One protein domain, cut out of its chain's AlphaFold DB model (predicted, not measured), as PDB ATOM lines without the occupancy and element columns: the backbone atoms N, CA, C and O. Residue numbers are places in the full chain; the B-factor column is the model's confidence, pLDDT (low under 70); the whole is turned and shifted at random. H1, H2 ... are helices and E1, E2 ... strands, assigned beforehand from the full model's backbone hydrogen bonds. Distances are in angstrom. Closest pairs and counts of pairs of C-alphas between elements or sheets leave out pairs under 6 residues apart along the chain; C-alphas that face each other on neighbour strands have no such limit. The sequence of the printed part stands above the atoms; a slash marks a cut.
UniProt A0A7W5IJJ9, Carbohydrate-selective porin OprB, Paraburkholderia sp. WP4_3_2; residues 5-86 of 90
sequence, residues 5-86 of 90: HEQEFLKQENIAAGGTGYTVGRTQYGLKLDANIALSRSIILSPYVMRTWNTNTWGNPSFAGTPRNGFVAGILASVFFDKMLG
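What this domain is: This is residues 5 to 86 of the 90 residues of the protein "Carbohydrate-selective porin OprB" of Paraburkholderia sp. WP4_3_2 (UniProt A0A7W5IJJ9). A narrow, curved ribbon of antiparallel strands, twisted, makes the long axis: E3 runs between E4 on one side and E1 followed by E2 on the other. At one end of the ribbon is a head made of H1 and much of two long links, and at the other end is tiny H2. The 82 printed residues hold two named helices and four named strands, in the order H1 E1 E2 E3 E4 H2, class mixed. The whole is extended, a rod spanning 56 by 23 by 20 A, with a radius of gyration of the C-alphas of 18.8 A.

Where its parts are: Find C-alpha 43 at (325.517, 385.057, 261.699); from there E3, residues 43 to 53, runs 32.4 A to C-alpha 53 at (323.577, 356.808, 246.048). E4, residues 70 to 79, covers 28.7 A. E1 is residues 29 to 34, 16.5 A, and E2 residues 37 to 40, 8.9 A. H1, residues 5 to 16, begins at (337.795, 356.387, 231.024) and is 16.2 A long; H2 is residues 81 to 84, 4.8 A.

How they stand to each other: Look beside E3: E1 and E2 lie on one side, E4 on the other. E3 and E4 form a hairpin at 163 degrees, with N 46 and O 76 2.8 A apart. E2 and E3, also a hairpin, have N 37 and O 45 at 2.8 A; E1 and E3, antiparallel at 155 degrees, have N 31 and O 51 at 2.9 A. E2, E3 and E4 are a meander, each strand the antiparallel neighbour of the one before. E1 runs on into E2 at 40 degrees. H1 is not on the sheet; H2 only just is not, with 4 pairs of C-alphas within 10 A. In H1 every O i to N i+4 pair is within hydrogen-bond range; H2 is too short for one.

The domain as a whole: The C-alphas of Thr 20 and Gly 86, the two farthest apart, are 58.2 A apart. The printed part has no cut. The links H1 to E1 and E3 to E4 are long, with 12 and 16 residues. Look for pLDDT under 70 at residues 83 to 84 and residue 86.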
ATOM      1  N   HIS A   5     336.372 356.431 230.683       89.00
ATOM      2  CA  HIS A   5     337.795 356.387 231.024       89.00
ATOM      3  C   HIS A   5     338.047 356.642 232.513       89.00
ATOM      4  O   HIS A   5     338.813 355.910 233.126       89.00
ATOM      5  N   GLU A   6     337.359 357.611 233.124       86.31
ATOM      6  CA  GLU A   6     337.461 357.871 234.569       86.31
ATOM      7  C   GLU A   6     336.956 356.684 235.399       86.31
ATOM      8  O   GLU A   6     337.537 356.333 236.421       86.31
ATOM      9  N   GLN A   7     335.891 356.026 234.938       87.56
ATOM     10  CA  GLN A   7     335.391 354.809 235.572       87.56
ATOM     11  C   GLN A   7     336.399 353.664 235.484       87.56
ATOM     12  O   GLN A   7     336.532 352.887 236.427       87.56
ATOM     13  N   GLU A   8     337.068 353.530 234.342       87.75
ATOM     14  CA  GLU A   8     338.076 352.497 234.143       87.75
ATOM     15  C   GLU A   8     339.315 352.754 235.000       87.75
ATOM     16  O   GLU A   8     339.804 351.835 235.651       87.75
ATOM     17  N   PHE A   9     339.734 354.014 235.109       88.50
ATOM     18  CA  PHE A   9     340.781 354.433 236.034       88.50
ATOM     19  C   PHE A   9     340.454 354.045 237.483       88.50
ATOM     20  O   PHE A   9     341.261 353.394 238.137       88.50
ATOM     21  N   LEU A  10     339.244 354.338 237.975       86.94
ATOM     22  CA  LEU A  10     338.858 353.967 239.345       86.94
ATOM     23  C   LEU A  10     338.820 352.453 239.585       86.94
ATOM     24  O   LEU A  10     339.127 351.999 240.687       86.94
ATOM     25  N   LYS A  11     338.455 351.656 238.575       86.81
ATOM     26  CA  LYS A  11     338.535 350.191 238.677       86.81
ATOM     27  C   LYS A  11     339.981 349.723 238.794       86.81
ATOM     28  O   LYS A  11     340.258 348.864 239.627       86.81
ATOM     29  N   GLN A  12     340.875 350.275 237.976       88.12
ATOM     30  CA  GLN A  12     342.295 349.926 237.986       88.12
ATOM     31  C   GLN A  12     342.949 350.316 239.310       88.12
ATOM     32  O   GLN A  12     343.617 349.482 239.911       88.12
ATOM     33  N   GLU A  13     342.682 351.521 239.810       87.12
ATOM     34  CA  GLU A  13     343.191 351.985 241.104       87.12
ATOM     35  C   GLU A  13     342.664 351.142 242.269       87.12
ATOM     36  O   GLU A  13     343.428 350.784 243.162       87.12
ATOM     37  N   ASN A  14     341.386 350.738 242.250       87.06
ATOM     38  CA  ASN A  14     340.852 349.851 243.282       87.06
ATOM     39  C   ASN A  14     341.596 348.506 243.320       87.06
ATOM     40  O   ASN A  14     341.929 348.031 244.403       87.06
ATOM     41  N   ILE A  15     341.886 347.920 242.153       85.94
ATOM     42  CA  ILE A  15     342.663 346.677 242.042       85.94
ATOM     43  C   ILE A  15     344.117 346.910 242.481       85.94
ATOM     44  O   ILE A  15     344.653 346.123 243.259       85.94
ATOM     45  N   ALA A  16     344.747 347.998 242.031       87.19
ATOM     46  CA  ALA A  16     346.123 348.352 242.380       87.19
ATOM     47  C   ALA A  16     346.300 348.597 243.889       87.19
ATOM     48  O   ALA A  16     347.324 348.227 244.461       87.19
ATOM     49  N   ALA A  17     345.281 349.144 244.552       85.88
ATOM     50  CA  ALA A  17     345.238 349.336 245.999       85.88
ATOM     51  C   ALA A  17     344.967 348.035 246.793       85.88
ATOM     52  O   ALA A  17     344.855 348.080 248.017       85.88
ATOM     53  N   GLY A  18     344.854 346.876 246.127       83.69
ATOM     54  CA  GLY A  18     344.593 345.573 246.752       83.69
ATOM     55  C   GLY A  18     343.109 345.265 246.991       83.69
ATOM     56  O   GLY A  18     342.783 344.359 247.758       83.69
ATOM     57  N   GLY A  19     342.204 346.022 246.368       81.94
ATOM     58  CA  GLY A  19     340.762 345.794 246.407       81.94
ATOM     59  C   GLY A  19     340.318 344.602 245.554       81.94
ATOM     60  O   GLY A  19     341.031 344.118 244.678       81.94
ATOM     61  N   THR A  20     339.098 344.121 245.799       80.19
ATOM     62  CA  THR A  20     338.524 342.940 245.127       80.19
ATOM     63  C   THR A  20     337.662 343.279 243.906       80.19
ATOM     64  O   THR A  20     337.044 342.388 243.323       80.19
ATOM     65  N   GLY A  21     337.617 344.553 243.506       73.31
ATOM     66  CA  GLY A  21     336.885 345.029 242.338       73.31
ATOM     67  C   GLY A  21     335.936 346.189 242.647       73.31
ATOM     68  O   GLY A  21     335.242 346.224 243.666       73.31
ATOM     69  N   TYR A  22     335.870 347.137 241.713       80.44
ATOM     70  CA  TYR A  22     335.041 348.332 241.820       80.44
ATOM     71  C   TYR A  22     333.641 348.109 241.232       80.44
ATOM     72  O   TYR A  22     333.473 347.983 240.018       80.44
ATOM     73  N   THR A  23     332.622 348.067 242.093       78.75
ATOM     74  CA  THR A  23     331.246 347.670 241.727       78.75
ATOM     75  C   THR A  23     330.268 348.837 241.570       78.75
ATOM     76  O   THR A  23     329.105 348.624 241.226       78.75
ATOM     77  N   VAL A  24     330.708 350.077 241.803       82.88
ATOM     78  CA  VAL A  24     329.832 351.254 241.753       82.88
ATOM     79  C   VAL A  24     329.715 351.801 240.335       82.88
ATOM     80  O   VAL A  24     330.703 351.930 239.616       82.88
ATOM     81  N   GLY A  25     328.487 352.125 239.923       81.88
ATOM     82  CA  GLY A  25     328.200 352.678 238.602       81.88
ATOM     83  C   GLY A  25     328.724 354.106 238.400       81.88
ATOM     84  O   GLY A  25     329.003 354.839 239.342       81.88
ATOM     85  N   ARG A  26     328.782 354.532 237.135       83.81
ATOM     86  CA  ARG A  26     329.325 355.841 236.713       83.81
ATOM     87  C   ARG A  26     328.555 357.052 237.241       83.81
ATOM     88  O   ARG A  26     329.095 358.161 237.308       83.81
ATOM     89  N   THR A  27     327.273 356.876 237.541       83.38
ATOM     90  CA  THR A  27     326.384 357.973 237.925       83.38
ATOM     91  C   THR A  27     326.105 357.923 239.417       83.38
ATOM     92  O   THR A  27     325.389 357.041 239.891       83.38
ATOM     93  N   GLN A  28     326.660 358.906 240.123       85.94
ATOM     94  CA  GLN A  28     326.350 359.211 241.513       85.94
ATOM     95  C   GLN A  28     325.139 360.144 241.586       85.94
ATOM     96  O   GLN A  28     325.044 361.100 240.815       85.94
ATOM     97  N   TYR A  29     324.257 359.885 242.546       88.56
ATOM     98  CA  TYR A  29     323.100 360.721 242.845       88.56
ATOM     99  C   TYR A  29     323.192 361.235 244.277       88.56
ATOM    100  O   TYR A  29     323.683 360.541 245.170       88.56
ATOM    101  N   GLY A  30     322.697 362.445 244.502       90.62
ATOM    102  CA  GLY A  30     322.620 363.050 245.822       90.62
ATOM    103  C   GLY A  30     321.305 363.796 245.978       90.62
ATOM    104  O   GLY A  30     320.904 364.527 245.078       90.62
ATOM    105  N   LEU A  31     320.647 363.608 247.117       92.88
ATOM    106  CA  LEU A  31     319.515 364.419 247.546       92.88
ATOM    107  C   LEU A  31     319.941 365.166 248.800       92.88
ATOM    108  O   LEU A  31     320.279 364.536 249.802       92.88
ATOM    109  N   LYS A  32     319.931 366.495 248.734       94.31
ATOM    110  CA  LYS A  32     320.259 367.369 249.854       94.31
ATOM    111  C   LYS A  32     319.019 368.153 250.262       94.31
ATOM    112  O   LYS A  32     318.329 368.701 249.409       94.31
ATOM    113  N   LEU A  33     318.772 368.196 251.563       95.69
ATOM    114  CA  LEU A  33     317.827 369.095 252.202       95.69
ATOM    115  C   LEU A  33     318.623 370.018 253.121       95.69
ATOM    116  O   LEU A  33     319.410 369.544 253.943       95.69
ATOM    117  N   ASP A  34     318.423 371.322 252.987       95.31
ATOM    118  CA  ASP A  34     319.045 372.318 253.850       95.31
ATOM    119  C   ASP A  34     318.083 373.449 254.208       95.31
ATOM    120  O   ASP A  34     317.039 373.633 253.580       95.31
ATOM    121  N   ALA A  35     318.431 374.157 255.276       94.81
ATOM    122  CA  ALA A  35     317.749 375.357 255.728       94.81
ATOM    123  C   ALA A  35     318.783 376.438 256.043       94.81
ATOM    124  O   ALA A  35     319.938 376.127 256.319       94.81
ATOM    125  N   ASN A  36     318.360 377.703 256.040       95.81
ATOM    126  CA  ASN A  36     319.182 378.834 256.462       95.81
ATOM    127  C   ASN A  36     318.463 379.579 257.586       95.81
ATOM    128  O   ASN A  36     317.336 380.038 257.414       95.81
ATOM    129  N   ILE A  37     319.125 379.694 258.731       94.25
ATOM    130  CA  ILE A  37     318.604 380.324 259.939       94.25
ATOM    131  C   ILE A  37     319.503 381.517 260.250       94.25
ATOM    132  O   ILE A  37     320.645 381.353 260.679       94.25
ATOM    133  N   ALA A  38     318.996 382.728 260.033       94.19
ATOM    134  CA  ALA A  38     319.679 383.939 260.468       94.19
ATOM    135  C   ALA A  38     319.557 384.058 261.993       94.19
ATOM    136  O   ALA A  38     318.479 384.346 262.511       94.19
ATOM    137  N   LEU A  39     320.656 383.817 262.712       89.50
ATOM    138  CA  LEU A  39     320.700 384.009 264.164       89.50
ATOM    139  C   LEU A  39     320.844 385.487 264.529       89.50
ATOM    140  O   LEU A  39     320.316 385.943 265.539       89.50
ATOM    141  N   SER A  40     321.587 386.235 263.715       87.94
ATOM    142  CA  SER A  40     321.778 387.675 263.859       87.94
ATOM    143  C   SER A  40     322.016 388.307 262.487       87.94
ATOM    144  O   SER A  40     322.081 387.613 261.471       87.94
ATOM    145  N   ARG A  41     322.203 389.632 262.438       85.06
ATOM    146  CA  ARG A  41     322.559 390.344 261.194       85.06
ATOM    147  C   ARG A  41     323.887 389.877 260.585       85.06
ATOM    148  O   ARG A  41     324.111 390.123 259.401       85.06
ATOM    149  N   SER A  42     324.722 389.204 261.378       87.81
ATOM    150  CA  SER A  42     326.083 388.813 261.010       87.81
ATOM    151  C   SER A  42     326.338 387.310 261.107       87.81
ATOM    152  O   SER A  42     327.448 386.880 260.815       87.81
ATOM    153  N   ILE A  43     325.354 386.505 261.525       90.38
ATOM    154  CA  ILE A  43     325.517 385.057 261.699       90.38
ATOM    155  C   ILE A  43     324.345 384.323 261.054       90.38
ATOM    156  O   ILE A  43     323.186 384.542 261.415       90.38
ATOM    157  N   ILE A  44     324.666 383.399 260.150       94.94
ATOM    158  CA  ILE A  44     323.715 382.455 259.558       94.94
ATOM    159  C   ILE A  44     324.165 381.037 259.904       94.94
ATOM    160  O   ILE A  44     325.330 380.686 259.715       94.94
ATOM    161  N   LEU A  45     323.236 380.226 260.403       96.00
ATOM    162  CA  LEU A  45     323.413 378.787 260.544       96.00
ATOM    163  C   LEU A  45     322.648 378.057 259.450       96.00
ATOM    164  O   LEU A  45     321.456 378.289 259.256       96.00
ATOM    165  N   SER A  46     323.320 377.122 258.795       96.81
ATOM    166  CA  SER A  46     322.764 376.342 257.700       96.81
ATOM    167  C   SER A  46     322.872 374.849 258.004       96.81
ATOM    168  O   SER A  46     323.863 374.210 257.625       96.81
ATOM    169  N   PRO A  47     321.908 374.270 258.748       96.44
ATOM    170  CA  PRO A  47     321.834 372.829 258.908       96.44
ATOM    171  C   PRO A  47     321.495 372.170 257.571       96.44
ATOM    172  O   PRO A  47     320.695 372.682 256.785       96.44
ATOM    173  N   TYR A  48     322.084 371.007 257.326       96.44
ATOM    174  CA  TYR A  48     321.791 370.210 256.148       96.44
ATOM    175  C   TYR A  48     321.855 368.716 256.438       96.44
ATOM    176  O   TYR A  48     322.614 368.245 257.286       96.44
ATOM    177  N   VAL A  49     321.079 367.967 255.663       95.62
ATOM    178  CA  VAL A  49     321.166 366.517 255.546       95.62
ATOM    179  C   VAL A  49     321.257 366.154 254.070       95.62
ATOM    180  O   VAL A  49     320.607 366.753 253.215       95.62
ATOM    181  N   MET A  50     322.090 365.177 253.752       94.50
ATOM    182  CA  MET A  50     322.296 364.684 252.406       94.50
ATOM    183  C   MET A  50     322.286 363.164 252.410       94.50
ATOM    184  O   MET A  50     322.924 362.522 253.243       94.50
ATOM    185  N   ARG A  51     321.596 362.591 251.431       91.12
ATOM    186  CA  ARG A  51     321.668 361.172 251.107       91.12
ATOM    187  C   ARG A  51     322.345 361.002 249.759       91.12
ATOM    188  O   ARG A  51     321.982 361.689 248.806       91.12
ATOM    189  N   THR A  52     323.298 360.082 249.672       90.44
ATOM    190  CA  THR A  52     323.992 359.756 248.423       90.44
ATOM    191  C   THR A  52     323.725 358.320 247.995       90.44
ATOM    192  O   THR A  52     323.612 357.411 248.822       90.44
ATOM    193  N   TRP A  53     323.651 358.117 246.684       89.06
ATOM    194  CA  TRP A  53     323.577 356.808 246.048       89.06
ATOM    195  C   TRP A  53     324.666 356.681 244.996       89.06
ATOM    196  O   TRP A  53     324.948 357.647 244.286       89.06
ATOM    197  N   ASN A  54     325.235 355.484 244.872       85.06
ATOM    198  CA  ASN A  54     326.355 355.200 243.977       85.06
ATOM    199  C   ASN A  54     327.526 356.161 244.220       85.06
ATOM    200  O   ASN A  54     328.082 356.724 243.278       85.06
ATOM    201  N   THR A  55     327.855 356.399 245.496       82.56
ATOM    202  CA  THR A  55     329.006 357.226 245.874       82.56
ATOM    203  C   THR A  55     330.257 356.639 245.234       82.56
ATOM    204  O   THR A  55     330.589 355.485 245.499       82.56
ATOM    205  N   ASN A  56     330.932 357.409 244.385       83.69
ATOM    206  CA  ASN A  56     332.182 356.968 243.784       83.69
ATOM    207  C   ASN A  56     333.383 357.375 244.654       83.69
ATOM    208  O   ASN A  56     333.248 358.077 245.655       83.69
ATOM    209  N   THR A  57     334.572 356.914 244.282       82.12
ATOM    210  CA  THR A  57     335.833 357.183 244.995       82.12
ATOM    211  C   THR A  57     336.691 358.173 244.230       82.12
ATOM    212  O   THR A  57     337.894 358.223 244.431       82.12
ATOM    213  N   TRP A  58     336.099 358.994 243.361       81.50
ATOM    214  CA  TRP A  58     336.870 359.951 242.568       81.50
ATOM    215  C   TRP A  58     337.690 360.912 243.441       81.50
ATOM    216  O   TRP A  58     338.826 361.229 243.113       81.50
ATOM    217  N   GLY A  59     337.151 361.314 244.597       80.06
ATOM    218  CA  GLY A  59     337.877 362.132 245.576       80.06
ATOM    219  C   GLY A  59     338.967 361.391 246.365       80.06
ATOM    220  O   GLY A  59     339.757 362.039 247.040       80.06
ATOM    221  N   ASN A  60     339.011 360.057 246.304       82.19
ATOM    222  CA  ASN A  60     340.061 359.228 246.899       82.19
ATOM    223  C   ASN A  60     340.280 357.946 246.063       82.19
ATOM    224  O   ASN A  60     339.785 356.880 246.445       82.19
ATOM    225  N   PRO A  61     340.967 358.041 244.907       80.00
ATOM    226  CA  PRO A  61     341.084 356.928 243.962       80.00
ATOM    227  C   PRO A  61     341.755 355.678 244.543       80.00
ATOM    228  O   PRO A  61     341.378 354.570 244.178       80.00
ATOM    229  N   SER A  62     342.660 355.841 245.513       81.62
ATOM    230  CA  SER A  62     343.380 354.751 246.186       81.62
ATOM    231  C   SER A  62     342.550 353.999 247.239       81.62
ATOM    232  O   SER A  62     343.070 353.166 247.983       81.62
ATOM    233  N   PHE A  63     341.244 354.268 247.337       81.06
ATOM    234  CA  PHE A  63     340.358 353.538 248.235       81.06
ATOM    235  C   PHE A  63     340.127 352.096 247.746       81.06
ATOM    236  O   PHE A  63     339.405 351.844 246.779       81.06
ATOM    237  N   ALA A  64     340.703 351.129 248.466       79.19
ATOM    238  CA  ALA A  64     340.612 349.698 248.154       79.19
ATOM    239  C   ALA A  64     339.249 349.058 248.496       79.19
ATOM    240  O   ALA A  64     338.930 347.967 248.026       79.19
ATOM    241  N   GLY A  65     338.425 349.717 249.316       75.12
ATOM    242  CA  GLY A  65     337.111 349.205 249.709       75.12
ATOM    243  C   GLY A  65     336.018 349.450 248.665       75.12
ATOM    244  O   GLY A  65     336.166 350.253 247.748       75.12
ATOM    245  N   THR A  66     334.858 348.813 248.845       70.31
ATOM    246  CA  THR A  66     333.654 349.151 248.075       70.31
ATOM    247  C   THR A  66     332.992 350.393 248.678       70.31
ATOM    248  O   THR A  66     332.525 350.323 249.823       70.31
ATOM    249  N   PRO A  67     332.924 351.529 247.959       71.75
ATOM    250  CA  PRO A  67     332.243 352.708 248.471       71.75
ATOM    251  C   PRO A  67     330.742 352.432 248.621       71.75
ATOM    252  O   PRO A  67     330.122 351.749 247.805       71.75
ATOM    253  N   ARG A  68     330.162 352.924 249.719       77.00
ATOM    254  CA  ARG A  68     328.767 352.668 250.098       77.00
ATOM    255  C   ARG A  68     327.916 353.926 249.956       77.00
ATOM    256  O   ARG A  68     328.407 355.055 250.014       77.00
ATOM    257  N   ASN A  69     326.612 353.715 249.796       84.19
ATOM    258  CA  ASN A  69     325.620 354.781 249.917       84.19
ATOM    259  C   ASN A  69     325.688 355.369 251.329       84.19
ATOM    260  O   ASN A  69     325.853 354.627 252.300       84.19
ATOM    261  N   GLY A  70     325.569 356.689 251.429       85.50
ATOM    262  CA  GLY A  70     325.816 357.409 252.669       85.50
ATOM    263  C   GLY A  70     324.670 358.326 253.062       85.50
ATOM    264  O   GLY A  70     323.904 358.800 252.220       85.50
ATOM    265  N   PHE A  71     324.595 358.591 254.361       90.62
ATOM    266  CA  PHE A  71     323.901 359.743 254.915       90.62
ATOM    267  C   PHE A  71     324.939 360.665 255.542       90.62
ATOM    268  O   PHE A  71     325.816 360.213 256.274       90.62
ATOM    269  N   VAL A  72     324.828 361.953 255.249       90.56
ATOM    270  CA  VAL A  72     325.658 363.011 255.820       90.56
ATOM    271  C   VAL A  72     324.720 364.033 256.432       90.56
ATOM    272  O   VAL A  72     323.756 364.437 255.793       90.56
ATOM    273  N   ALA A  73     324.994 364.461 257.655       94.06
ATOM    274  CA  ALA A  73     324.313 365.584 258.274       94.06
ATOM    275  C   ALA A  73     325.362 366.538 258.838       94.06
ATOM    276  O   ALA A  73     326.419 366.101 259.292       94.06
ATOM    277  N   GLY A  74     325.083 367.833 258.791       94.44
ATOM    278  CA  GLY A  74     326.013 368.844 259.267       94.44
ATOM    279  C   GLY A  74     325.347 370.192 259.476       94.44
ATOM    280  O   GLY A  74     324.200 370.408 259.094       94.44
ATOM    281  N   ILE A  75     326.089 371.102 260.096       95.19
ATOM    282  CA  ILE A  75     325.694 372.495 260.281       95.19
ATOM    283  C   ILE A  75     326.847 373.349 259.776       95.19
ATOM    284  O   ILE A  75     327.983 373.176 260.213       95.19
ATOM    285  N   LEU A  76     326.559 374.255 258.848       94.94
ATOM    286  CA  LEU A  76     327.502 375.273 258.406       94.94
ATOM    287  C   LEU A  76     327.205 376.581 259.146       94.94
ATOM    288  O   LEU A  76     326.054 376.998 259.202       94.94
ATOM    289  N   ALA A  77     328.225 377.230 259.700       93.88
ATOM    290  CA  ALA A  77     328.100 378.562 260.287       93.88
ATOM    291  C   ALA A  77     328.799 379.584 259.386       93.88
ATOM    292  O   ALA A  77     329.987 379.452 259.097       93.88
ATOM    293  N   SER A  78     328.066 380.600 258.937       92.88
ATOM    294  CA  SER A  78     328.604 381.736 258.188       92.88
ATOM    295  C   SER A  78     328.620 382.972 259.077       92.88
ATOM    296  O   SER A  78     327.582 383.357 259.617       92.88
ATOM    297  N   VAL A  79     329.796 383.584 259.223       90.62
ATOM    298  CA  VAL A  79     330.020 384.781 260.041       90.62
ATOM    299  C   VAL A  79     330.483 385.925 259.140       90.62
ATOM    300  O   VAL A  79     331.484 385.803 258.438       90.62
ATOM    301  N   PHE A  80     329.748 387.034 259.162       87.62
ATOM    302  CA  PHE A  80     330.009 388.234 258.369       87.62
ATOM    303  C   PHE A  80     330.739 389.273 259.225       87.62
ATOM    304  O   PHE A  80     330.126 390.014 259.999       87.62
ATOM    305  N   PHE A  81     332.069 389.299 259.121       81.88
ATOM    306  CA  PHE A  81     332.915 390.184 259.926       81.88
ATOM    307  C   PHE A  81     332.754 391.669 259.573       81.88
ATOM    308  O   PHE A  81     332.847 392.517 260.452       81.88
ATOM    309  N   ASP A  82     332.454 391.991 258.318       76.00
ATOM    310  CA  ASP A  82     332.177 393.353 257.849       76.00
ATOM    311  C   ASP A  82     330.972 393.978 258.573       76.00
ATOM    312  O   ASP A  82     331.037 395.120 259.033       76.00
ATOM    313  N   LYS A  83     329.911 393.193 258.779       62.59
ATOM    314  CA  LYS A  83     328.742 393.593 259.571       62.59
ATOM    315  C   LYS A  83     329.010 393.608 261.073       62.59
ATOM    316  O   LYS A  83     328.422 394.416 261.780       62.59
ATOM    317  N   MET A  84     329.884 392.737 261.585       62.44
ATOM    318  CA  MET A  84     330.289 392.773 263.003       62.44
ATOM    319  C   MET A  84     331.120 394.012 263.348       62.44
ATOM    320  O   MET A  84     331.037 394.502 264.470       62.44
ATOM    321  N   LEU A  85     331.904 394.516 262.393       71.50
ATOM    322  CA  LEU A  85     332.752 395.698 262.554       71.50
ATOM    323  C   LEU A  85     332.048 397.010 262.159       71.50
ATOM    324  O   LEU A  85     332.678 398.063 262.193       71.50
ATOM    325  N   GLY A  86     330.764 396.964 261.777       62.97
ATOM    326  CA  GLY A  86     329.987 398.146 261.380       62.97
ATOM    327  C   GLY A  86     330.437 398.789 260.062       62.97
ATOM    328  O   GLY A  86     330.114 399.944 259.801       62.97
TER     329      GLY A  86